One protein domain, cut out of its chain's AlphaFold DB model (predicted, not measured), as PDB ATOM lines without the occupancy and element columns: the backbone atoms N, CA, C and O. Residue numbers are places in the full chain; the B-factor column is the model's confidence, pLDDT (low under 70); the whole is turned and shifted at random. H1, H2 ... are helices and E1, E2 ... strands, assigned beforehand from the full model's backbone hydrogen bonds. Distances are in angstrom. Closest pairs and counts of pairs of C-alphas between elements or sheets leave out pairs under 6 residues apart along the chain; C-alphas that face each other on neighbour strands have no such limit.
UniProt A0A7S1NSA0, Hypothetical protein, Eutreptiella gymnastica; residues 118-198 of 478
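What this domain is: This is residues 118 to 198 of the 478 residues of the protein "Hypothetical protein" of Eutreptiella gymnastica (UniProt A0A7S1NSA0). This is an elongated model in which two helices, H3 and H4, follow each other with a corner between them along one long side, while the small strand hairpin E1 and E2 stands opposite H3 and the short helices H1 and H2 lie beyond it. The long loop of residues 157 to 170 makes one end of the long axis, and the tail after H4, residues 191 to 198, makes the other. The printed part has 81 residues with four named helices and two named strands, in the order H1 H2 E1 E2 H3 H4; the sheet, order E1 - E2, is antiparallel. The class is mixed, helices and strands, with under half of the residues in named elements. The whole is compact, with a radius of gyration of the C-alphas of 13.5 A, and spans 47 by 27 by 22 A.

Where its parts are: Begin at Glu 118 and read on to C-alpha 125 at (196.349, 230.218, 331.870), where H1 begins; it covers residues 125 to 128 and is 5.2 A long. H2 follows at residues 131 to 134, 5.6 A. Next come the strands E1, residues 145 to 147, 6.5 A, and E2, residues 153 to 156, 10.3 A. Find C-alpha 171 at (220.575, 220.355, 331.873); from there H3 runs to residue 178, 11.4 A. H4, residues 180 to 190, is 15.4 A long and ends at C-alpha 190, (194.648, 226.251, 338.510).

How they stand to each other: Look first at the hairpin of E1 and E2, antiparallel at 151 degrees: N 146 and O 155 are 3.0 A apart and N 155 and O 146 are 3.1 A apart, both within hydrogen-bond range. The closest C-alphas of E2 and H3 are those of Ser 156 and Cys 173, 5.4 A apart. The closest C-alphas of H2 and E1 are those of His 134 and Val 145, 6.9 A apart. H3 and H4 are close but not clearly touching, with C-alphas 176 and 182 the closest at 7.2 A; they run the same way at a steep tilt of 54 degrees. H1 and H4 only just touch, with 3 pairs of C-alphas within 8 A, the closest being those of Phe 125 and Ala 189 at 6.4 A. H1 and H2 meet only through their link. Among the pairs that are apart are H2 and H4, and E1 and H4. In H4 every O i to N i+4 pair is within hydrogen-bond range, in H3 2 of 4 are, and H1 and H2 are too short for such a pair.

The domain as a whole: The two C-alphas farthest apart are those of Pro 165 and His 195, 47.5 A. The printed part has no cut. The link from E2 to H3, 14 residues, is long. The mean pLDDT of the printed part is 77.5; it is under 70 at residues 123, 127 to 128, 136 to 144, 148 to 150 and 192 to 194.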
ATOM      1  N   GLU A 118     207.762 221.257 327.745       87.06
ATOM      2  CA  GLU A 118     206.323 221.377 327.528       87.06
ATOM      3  C   GLU A 118     205.583 221.292 328.871       87.06
ATOM      4  O   GLU A 118     205.659 220.305 329.609       87.06
ATOM      5  N   VAL A 119     204.863 222.356 329.195       84.94
ATOM      6  CA  VAL A 119     203.947 222.437 330.322       84.94
ATOM      7  C   VAL A 119     202.537 222.427 329.751       84.94
ATOM      8  O   VAL A 119     202.246 223.119 328.787       84.94
ATOM      9  N   LEU A 120     201.638 221.654 330.361       81.62
ATOM     10  CA  LEU A 120     200.208 221.664 330.046       81.62
ATOM     11  C   LEU A 120     199.487 222.580 331.045       81.62
ATOM     12  O   LEU A 120     198.979 222.099 332.076       81.62
ATOM     13  N   PRO A 121     199.484 223.907 330.811       73.94
ATOM     14  CA  PRO A 121     198.720 224.800 331.648       73.94
ATOM     15  C   PRO A 121     197.214 224.538 331.469       73.94
ATOM     16  O   PRO A 121     196.799 223.992 330.446       73.94
ATOM     17  N   PRO A 122     196.383 224.897 332.464       74.94
ATOM     18  CA  PRO A 122     194.935 224.900 332.285       74.94
ATOM     19  C   PRO A 122     194.515 225.833 331.138       74.94
ATOM     20  O   PRO A 122     195.211 226.809 330.838       74.94
ATOM     21  N   ASP A 123     193.356 225.556 330.543       69.50
ATOM     22  CA  ASP A 123     192.716 226.478 329.605       69.50
ATOM     23  C   ASP A 123     192.585 227.860 330.278       69.50
ATOM     24  O   ASP A 123     192.292 227.945 331.471       69.50
ATOM     25  N   GLU A 124     192.884 228.938 329.544       71.56
ATOM     26  CA  GLU A 124     192.929 230.334 330.037       71.56
ATOM     27  C   GLU A 124     194.123 230.724 330.935       71.56
ATOM     28  O   GLU A 124     194.170 231.849 331.444       71.56
ATOM     29  N   PHE A 125     195.145 229.876 331.091       74.31
ATOM     30  CA  PHE A 125     196.349 230.218 331.870       74.31
ATOM     31  C   PHE A 125     196.988 231.546 331.455       74.31
ATOM     32  O   PHE A 125     197.311 232.362 332.315       74.31
ATOM     33  N   TYR A 126     197.093 231.807 330.149       70.62
ATOM     34  CA  TYR A 126     197.715 233.030 329.637       70.62
ATOM     35  C   TYR A 126     196.908 234.305 329.922       70.62
ATOM     36  O   TYR A 126     197.479 235.388 330.007       70.62
ATOM     37  N   SER A 127     195.591 234.189 330.111       67.12
ATOM     38  CA  SER A 127     194.709 235.314 330.453       67.12
ATOM     39  C   SER A 127     194.522 235.507 331.958       67.12
ATOM     40  O   SER A 127     194.152 236.596 332.404       67.12
ATOM     41  N   VAL A 128     194.750 234.457 332.751       69.69
ATOM     42  CA  VAL A 128     194.484 234.452 334.197       69.69
ATOM     43  C   VAL A 128     195.766 234.611 335.015       69.69
ATOM     44  O   VAL A 128     195.717 235.174 336.106       69.69
ATOM     45  N   TYR A 129     196.918 234.166 334.525       76.25
ATOM     46  CA  TYR A 129     198.161 234.209 335.287       76.25
ATOM     47  C   TYR A 129     198.909 235.551 335.119       76.25
ATOM     48  O   TYR A 129     199.077 236.015 333.993       76.25
ATOM     49  N   PRO A 130     199.377 236.204 336.203       75.06
ATOM     50  CA  PRO A 130     200.067 237.494 336.115       75.06
ATOM     51  C   PRO A 130     201.549 237.323 335.729       75.06
ATOM     52  O   PRO A 130     202.431 237.366 336.586       75.06
ATOM     53  N   PHE A 131     201.847 237.130 334.438       75.81
ATOM     54  CA  PHE A 131     203.212 236.879 333.933       75.81
ATOM     55  C   PHE A 131     204.218 237.987 334.250       75.81
ATOM     56  O   PHE A 131     205.429 237.750 334.250       75.81
ATOM     57  N   GLU A 132     203.747 239.190 334.561       72.50
ATOM     58  CA  GLU A 132     204.572 240.327 334.951       72.50
ATOM     59  C   GLU A 132     205.438 240.032 336.181       72.50
ATOM     60  O   GLU A 132     206.508 240.627 336.317       72.50
ATOM     61  N   ILE A 133     205.045 239.076 337.033       71.94
ATOM     62  CA  ILE A 133     205.854 238.660 338.188       71.94
ATOM     63  C   ILE A 133     207.167 237.976 337.782       71.94
ATOM     64  O   ILE A 133     208.095 237.925 338.590       71.94
ATOM     65  N   HIS A 134     207.264 237.497 336.537       72.75
ATOM     66  CA  HIS A 134     208.468 236.900 335.960       72.75
ATOM     67  C   HIS A 134     209.333 237.898 335.184       72.75
ATOM     68  O   HIS A 134     210.322 237.484 334.578       72.75
ATOM     69  N   LYS A 135     209.030 239.201 335.181       72.00
ATOM     70  CA  LYS A 135     209.945 240.188 334.588       72.00
ATOM     71  C   LYS A 135     211.218 240.338 335.447       72.00
ATOM     72  O   LYS A 135     211.180 240.066 336.652       72.00
ATOM     73  N   PRO A 136     212.366 240.733 334.865       64.50
ATOM     74  CA  PRO A 136     213.574 241.040 335.636       64.50
ATOM     75  C   PRO A 136     213.261 242.106 336.701       64.50
ATOM     76  O   PRO A 136     212.721 243.156 336.368       64.50
ATOM     77  N   GLY A 137     213.543 241.819 337.979       66.50
ATOM     78  CA  GLY A 137     213.147 242.665 339.121       66.50
ATOM     79  C   GLY A 137     211.797 242.312 339.775       66.50
ATOM     80  O   GLY A 137     211.385 242.989 340.714       66.50
ATOM     81  N   GLY A 138     211.116 241.263 339.299       65.94
ATOM     82  CA  GLY A 138     209.895 240.712 339.896       65.94
ATOM     83  C   GLY A 138     210.116 239.955 341.214       65.94
ATOM     84  O   GLY A 138     211.191 239.988 341.812       65.94
ATOM     85  N   VAL A 139     209.075 239.265 341.694       64.12
ATOM     86  CA  VAL A 139     209.087 238.597 343.008       64.12
ATOM     87  C   VAL A 139     210.161 237.490 343.027       64.12
ATOM     88  O   VAL A 139     210.088 236.574 342.207       64.12
ATOM     89  N   PRO A 140     211.121 237.505 343.975       60.38
ATOM     90  CA  PRO A 140     212.280 236.603 343.962       60.38
ATOM     91  C   PRO A 140     211.938 235.117 344.155       60.38
ATOM     92  O   PRO A 140     212.785 234.261 343.935       60.38
ATOM     93  N   SER A 141     210.706 234.793 344.554       60.09
ATOM     94  CA  SER A 141     210.234 233.416 344.736       60.09
ATOM     95  C   SER A 141     209.649 232.774 343.475       60.09
ATOM     96  O   SER A 141     209.212 231.625 343.533       60.09
ATOM     97  N   CYS A 142     209.610 233.484 342.345       62.41
ATOM     98  CA  CYS A 142     209.149 232.907 341.087       62.41
ATOM     99  C   CYS A 142     210.293 232.221 340.332       62.41
ATOM    100  O   CYS A 142     211.385 232.788 340.239       62.41
ATOM    101  N   PRO A 143     210.056 231.023 339.761       62.59
ATOM    102  CA  PRO A 143     211.082 230.324 339.012       62.59
ATOM    103  C   PRO A 143     211.532 231.197 337.826       62.59
ATOM    104  O   PRO A 143     210.706 231.885 337.209       62.59
ATOM    105  N   PRO A 144     212.843 231.223 337.535       61.53
ATOM    106  CA  PRO A 144     213.410 232.029 336.472       61.53
ATOM    107  C   PRO A 144     213.051 231.380 335.140       61.53
ATOM    108  O   PRO A 144     213.797 230.572 334.600       61.53
ATOM    109  N   VAL A 145     211.885 231.737 334.625       71.50
ATOM    110  CA  VAL A 145     211.294 231.119 333.446       71.50
ATOM    111  C   VAL A 145     211.026 232.175 332.378       71.50
ATOM    112  O   VAL A 145     210.578 233.277 332.709       71.50
ATOM    113  N   SER A 146     211.276 231.842 331.112       71.88
ATOM    114  CA  SER A 146     210.761 232.576 329.953       71.88
ATOM    115  C   SER A 146     209.631 231.788 329.286       71.88
ATOM    116  O   SER A 146     209.767 230.599 328.997       71.88
ATOM    117  N   TRP A 147     208.512 232.476 329.063       71.44
ATOM    118  CA  TRP A 147     207.340 231.966 328.353       71.44
ATOM    119  C   TRP A 147     207.277 232.639 326.986       71.44
ATOM    120  O   TRP A 147     207.347 233.869 326.913       71.44
ATOM    121  N   LEU A 148     207.132 231.853 325.921       68.50
ATOM    122  CA  LEU A 148     206.772 232.388 324.611       68.50
ATOM    123  C   LEU A 148     205.239 232.527 324.543       68.50
ATOM    124  O   LEU A 148     204.527 231.600 324.939       68.50
ATOM    125  N   PRO A 149     204.694 233.683 324.117       61.84
ATOM    126  CA  PRO A 149     203.249 233.872 324.018       61.84
ATOM    127  C   PRO A 149     202.614 232.857 323.056       61.84
ATOM    128  O   PRO A 149     202.960 232.832 321.883       61.84
ATOM    129  N   GLY A 150     201.668 232.048 323.543       65.38
ATOM    130  CA  GLY A 150     200.939 231.057 322.736       65.38
ATOM    131  C   GLY A 150     201.533 229.646 322.751       65.38
ATOM    132  O   GLY A 150     200.805 228.689 322.488       65.38
ATOM    133  N   ASP A 151     202.793 229.496 323.161       70.25
ATOM    134  CA  ASP A 151     203.449 228.194 323.230       70.25
ATOM    135  C   ASP A 151     203.309 227.575 324.615       70.25
ATOM    136  O   ASP A 151     203.568 228.209 325.640       70.25
ATOM    137  N   LYS A 152     202.993 226.278 324.644       79.62
ATOM    138  CA  LYS A 152     202.997 225.425 325.847       79.62
ATOM    139  C   LYS A 152     204.412 225.129 326.359       79.62
ATOM    140  O   LYS A 152     204.598 224.252 327.192       79.62
ATOM    141  N   VAL A 153     205.418 225.836 325.854       83.38
ATOM    142  CA  VAL A 153     206.828 225.550 326.085       83.38
ATOM    143  C   VAL A 153     207.432 226.589 327.012       83.38
ATOM    144  O   VAL A 153     207.213 227.796 326.892       83.38
ATOM    145  N   VAL A 154     208.209 226.083 327.958       85.38
ATOM    146  CA  VAL A 154     208.787 226.836 329.053       85.38
ATOM    147  C   VAL A 154     210.291 226.631 329.059       85.38
ATOM    148  O   VAL A 154     210.771 225.496 329.081       85.38
ATOM    149  N   PHE A 155     211.045 227.727 329.079       86.00
ATOM    150  CA  PHE A 155     212.503 227.673 329.144       86.00
ATOM    151  C   PHE A 155     212.996 228.163 330.501       86.00
ATOM    152  O   PHE A 155     212.479 229.134 331.060       86.00
ATOM    153  N   SER A 156     214.036 227.512 331.021       86.25
ATOM    154  CA  SER A 156     214.820 228.079 332.118       86.25
ATOM    155  C   SER A 156     215.498 229.363 331.627       86.25
ATOM    156  O   SER A 156     215.989 229.397 330.501       86.25
ATOM    157  N   ARG A 157     215.584 230.423 332.440       82.88
ATOM    158  CA  ARG A 157     216.353 231.632 332.058       82.88
ATOM    159  C   ARG A 157     217.836 231.336 331.850       82.88
ATOM    160  O   ARG A 157     218.504 232.106 331.171       82.88
ATOM    161  N   SER A 158     218.334 230.250 332.438       87.75
ATOM    162  CA  SER A 158     219.700 229.761 332.232       87.75
ATOM    163  C   SER A 158     219.802 228.792 331.049       87.75
ATOM    164  O   SER A 158     220.839 228.161 330.874       87.75
ATOM    165  N   CYS A 159     218.743 228.629 330.246       88.00
ATOM    166  CA  CYS A 159     218.775 227.775 329.065       88.00
ATOM    167  C   CYS A 159     219.860 228.266 328.102       88.00
ATOM    168  O   CYS A 159     219.839 229.402 327.636       88.00
ATOM    169  N   THR A 160     220.789 227.375 327.775       86.75
ATOM    170  CA  THR A 160     221.880 227.620 326.825       86.75
ATOM    171  C   THR A 160     221.418 227.575 325.368       86.75
ATOM    172  O   THR A 160     222.202 227.874 324.475       86.75
ATOM    173  N   GLY A 161     220.172 227.162 325.113       86.06
ATOM    174  CA  GLY A 161     219.623 226.954 323.772       86.06
ATOM    175  C   GLY A 161     220.179 225.725 323.047       86.06
ATOM    176  O   GLY A 161     219.661 225.389 321.989       86.06
ATOM    177  N   VAL A 162     221.174 225.036 323.620       88.69
ATOM    178  CA  VAL A 162     221.890 223.920 322.990       88.69
ATOM    179  C   VAL A 162     221.753 222.642 323.822       88.69
ATOM    180  O   VAL A 162     221.920 222.684 325.045       88.69
ATOM    181  N   THR A 163     221.450 221.515 323.178       88.56
ATOM    182  CA  THR A 163     221.396 220.177 323.790       88.56
ATOM    183  C   THR A 163     222.734 219.453 323.664       88.56
ATOM    184  O   THR A 163     223.483 219.630 322.701       88.56
ATOM    185  N   ALA A 164     223.058 218.625 324.657       87.31
ATOM    186  CA  ALA A 164     224.180 217.700 324.542       87.31
ATOM    187  C   ALA A 164     223.854 216.611 323.498       87.31
ATOM    188  O   ALA A 164     222.686 216.240 323.357       87.31
ATOM    189  N   PRO A 165     224.851 216.063 322.778       82.38
ATOM    190  CA  PRO A 165     224.615 215.002 321.800       82.38
ATOM    191  C   PRO A 165     223.943 213.791 322.467       82.38
ATOM    192  O   PRO A 165     224.512 213.173 323.364       82.38
ATOM    193  N   GLY A 166     222.718 213.477 322.032       82.69
ATOM    194  CA  GLY A 166     221.882 212.402 322.584       82.69
ATOM    195  C   GLY A 166     220.916 212.815 323.706       82.69
ATOM    196  O   GLY A 166     220.123 211.981 324.137       82.69
ATOM    197  N   ALA A 167     220.939 214.070 324.166       83.12
ATOM    198  CA  ALA A 167     219.991 214.594 325.148       83.12
ATOM    199  C   ALA A 167     218.848 215.365 324.467       83.12
ATOM    200  O   ALA A 167     219.071 216.158 323.557       83.12
ATOM    201  N   HIS A 168     217.617 215.172 324.946       84.62
ATOM    202  CA  HIS A 168     216.437 215.868 324.414       84.62
ATOM    203  C   HIS A 168     216.230 217.272 325.008       84.62
ATOM    204  O   HIS A 168     215.472 218.057 324.451       84.62
ATOM    205  N   LEU A 169     216.875 217.597 326.133       89.44
ATOM    206  CA  LEU A 169     216.781 218.885 326.828       89.44
ATOM    207  C   LEU A 169     218.175 219.317 327.296       89.44
ATOM    208  O   LEU A 169     219.058 218.483 327.482       89.44
ATOM    209  N   CYS A 170     218.386 220.620 327.490       91.12
ATOM    210  CA  CYS A 170     219.570 221.084 328.212       91.12
ATOM    211  C   CYS A 170     219.409 220.822 329.718       91.12
ATOM    212  O   CYS A 170     218.286 220.829 330.227       91.12
ATOM    213  N   GLU A 171     220.526 220.658 330.431       90.69
ATOM    214  CA  GLU A 171     220.575 220.355 331.873       90.69
ATOM    215  C   GLU A 171     219.671 221.294 332.698       90.69
ATOM    216  O   GLU A 171     218.830 220.850 333.477       90.69
ATOM    217  N   PHE A 172     219.718 222.601 332.419       90.50
ATOM    218  CA  PHE A 172     218.897 223.598 333.115       90.50
ATOM    219  C   PHE A 172     217.389 223.489 332.839       90.50
ATOM    220  O   PHE A 172     216.579 223.889 333.678       90.50
ATOM    221  N   CYS A 173     216.985 223.018 331.655       89.75
ATOM    222  CA  CYS A 173     215.578 222.765 331.338       89.75
ATOM    223  C   CYS A 173     215.121 221.414 331.902       89.75
ATOM    224  O   CYS A 173     213.963 221.277 332.285       89.75
ATOM    225  N   GLU A 174     216.012 220.433 332.015       90.38
ATOM    226  CA  GLU A 174     215.704 219.156 332.657       90.38
ATOM    227  C   GLU A 174     215.438 219.335 334.162       90.38
ATOM    228  O   GLU A 174     214.379 218.928 334.649       90.38
ATOM    229  N   GLU A 175     216.293 220.083 334.869       89.50
ATOM    230  CA  GLU A 175     216.080 220.457 336.278       89.50
ATOM    231  C   GLU A 175     214.775 221.240 336.495       89.50
ATOM    232  O   GLU A 175     214.110 221.130 337.531       89.50
ATOM    233  N   LEU A 176     214.364 222.032 335.498       87.06
ATOM    234  CA  LEU A 176     213.139 222.818 335.571       87.06
ATOM    235  C   LEU A 176     211.887 221.930 335.700       87.06
ATOM    236  O   LEU A 176     210.931 222.326 336.372       87.06
ATOM    237  N   LYS A 177     211.898 220.717 335.128       85.69
ATOM    238  CA  LYS A 177     210.791 219.743 335.213       85.69
ATOM    239  C   LYS A 177     210.572 219.222 336.639       85.69
ATOM    240  O   LYS A 177     209.444 218.901 337.039       85.69
ATOM    241  N   GLU A 178     211.644 219.157 337.420       87.50
ATOM    242  CA  GLU A 178     211.620 218.723 338.819       87.50
ATOM    243  C   GLU A 178     211.466 219.889 339.801       87.50
ATOM    244  O   GLU A 178     211.169 219.681 340.979       87.50
ATOM    245  N   ASN A 179     211.580 221.127 339.317       87.56
ATOM    246  CA  ASN A 179     211.517 222.314 340.152       87.56
ATOM    247  C   ASN A 179     210.142 222.469 340.828       87.56
ATOM    248  O   ASN A 179     209.115 222.731 340.189       87.56
ATOM    249  N   ALA A 180     210.135 222.376 342.160       84.00
ATOM    250  CA  ALA A 180     208.937 222.530 342.982       84.00
ATOM    251  C   ALA A 180     208.228 223.876 342.753       84.00
ATOM    252  O   ALA A 180     206.999 223.943 342.797       84.00
ATOM    253  N   ASN A 181     208.973 224.942 342.441       81.44
ATOM    254  CA  ASN A 181     208.396 226.262 342.207       81.44
ATOM    255  C   ASN A 181     207.593 226.323 340.902       81.44
ATOM    256  O   ASN A 181     206.560 226.989 340.870       81.44
ATOM    257  N   LEU A 182     208.012 225.612 339.845       84.12
ATOM    258  CA  LEU A 182     207.234 225.541 338.602       84.12
ATOM    259  C   LEU A 182     205.914 224.793 338.833       84.12
ATOM    260  O   LEU A 182     204.861 225.257 338.399       84.12
ATOM    261  N   ARG A 183     205.946 223.687 339.590       84.50
ATOM    262  CA  ARG A 183     204.729 222.947 339.971       84.50
ATOM    263  C   ARG A 183     203.770 223.814 340.781       84.50
ATOM    264  O   ARG A 183     202.587 223.865 340.454       84.50
ATOM    265  N   LEU A 184     204.283 224.557 341.764       80.75
ATOM    266  CA  LEU A 184     203.485 225.502 342.547       80.75
ATOM    267  C   LEU A 184     202.863 226.588 341.666       80.75
ATOM    268  O   LEU A 184     201.693 226.902 341.840       80.75
ATOM    269  N   VAL A 185     203.603 227.145 340.703       80.06
ATOM    270  CA  VAL A 185     203.073 228.142 339.754       80.06
ATOM    271  C   VAL A 185     201.911 227.579 338.928       80.06
ATOM    272  O   VAL A 185     200.873 228.233 338.813       80.06
ATOM    273  N   ILE A 186     202.049 226.355 338.411       81.31
ATOM    274  CA  ILE A 186     200.993 225.682 337.639       81.31
ATOM    275  C   ILE A 186     199.771 225.395 338.525       81.31
ATOM    276  O   ILE A 186     198.635 225.635 338.112       81.31
ATOM    277  N   GLU A 187     199.976 224.922 339.756       81.25
ATOM    278  CA  GLU A 187     198.890 224.698 340.718       81.25
ATOM    279  C   GLU A 187     198.194 226.000 341.131       81.25
ATOM    280  O   GLU A 187     196.964 226.035 341.217       81.25
ATOM    281  N   PHE A 188     198.951 227.082 341.330       75.62
ATOM    282  CA  PHE A 188     198.398 228.397 341.648       75.62
ATOM    283  C   PHE A 188     197.520 228.922 340.524       75.62
ATOM    284  O   PHE A 188     196.429 229.420 340.794       75.62
ATOM    285  N   ALA A 189     197.953 228.775 339.275       73.81
ATOM    286  CA  ALA A 189     197.140 229.188 338.143       73.81
ATOM    287  C   ALA A 189     195.849 228.364 338.010       73.81
ATOM    288  O   ALA A 189     194.837 228.887 337.557       73.81
ATOM    289  N   ARG A 190     195.852 227.099 338.461       76.75
ATOM    290  CA  ARG A 190     194.648 226.251 338.510       76.75
ATOM    291  C   ARG A 190     193.695 226.599 339.659       76.75
ATOM    292  O   ARG A 190     192.498 226.362 339.535       76.75
ATOM    293  N   LYS A 191     194.203 227.106 340.790       71.19
ATOM    294  CA  LYS A 191     193.437 227.304 342.038       71.19
ATOM    295  C   LYS A 191     193.657 228.687 342.660       71.19
ATOM    296  O   LYS A 191     193.903 228.798 343.862       71.19
ATOM    297  N   ALA A 192     193.581 229.757 341.873       66.44
ATOM    298  CA  ALA A 192     193.677 231.105 342.423       66.44
ATOM    299  C   ALA A 192     192.433 231.424 343.276       66.44
ATOM    300  O   ALA A 192     191.400 231.864 342.774       66.44
ATOM    301  N   GLU A 193     192.518 231.177 344.584       69.88
ATOM    302  CA  GLU A 193     191.439 231.509 345.510       69.88
ATOM    303  C   GLU A 193     191.260 233.038 345.612       69.88
ATOM    304  O   GLU A 193     192.252 233.777 345.661       69.88
ATOM    305  N   PRO A 194     190.014 233.537 345.742       66.19
ATOM    306  CA  PRO A 194     189.703 234.970 345.853       66.19
ATOM    307  C   PRO A 194     190.272 235.650 347.114       66.19
ATOM    308  O   PRO A 194     190.106 236.855 347.302       66.19
ATOM    309  N   HIS A 195     190.928 234.894 347.999       70.81
ATOM    310  CA  HIS A 195     191.589 235.383 349.213       70.81
ATOM    311  C   HIS A 195     193.120 235.280 349.163       70.81
ATOM    312  O   HIS A 195     193.786 235.509 350.173       70.81
ATOM    313  N   SER A 196     193.688 234.946 348.004       75.69
ATOM    314  CA  SER A 196     195.136 234.965 347.803       75.69
ATOM    315  C   SER A 196     195.688 236.402 347.766       75.69
ATOM    316  O   SER A 196     194.960 237.375 347.572       75.69
ATOM    317  N   SER A 197     196.995 236.548 348.020       76.06
ATOM    318  CA  SER A 197     197.692 237.843 347.963       76.06
ATOM    319  C   SER A 197     197.445 238.543 346.624       76.06
ATOM    320  O   SER A 197     197.528 237.895 345.585       76.06
ATOM    321  N   TYR A 198     197.238 239.866 346.627       75.12
ATOM    322  CA  TYR A 198     196.989 240.653 345.408       75.12
ATOM    323  C   TYR A 198     198.048 240.453 344.321       75.12
ATOM    324  O   TYR A 198     197.716 240.430 343.143       75.12
TER     325      TYR A 198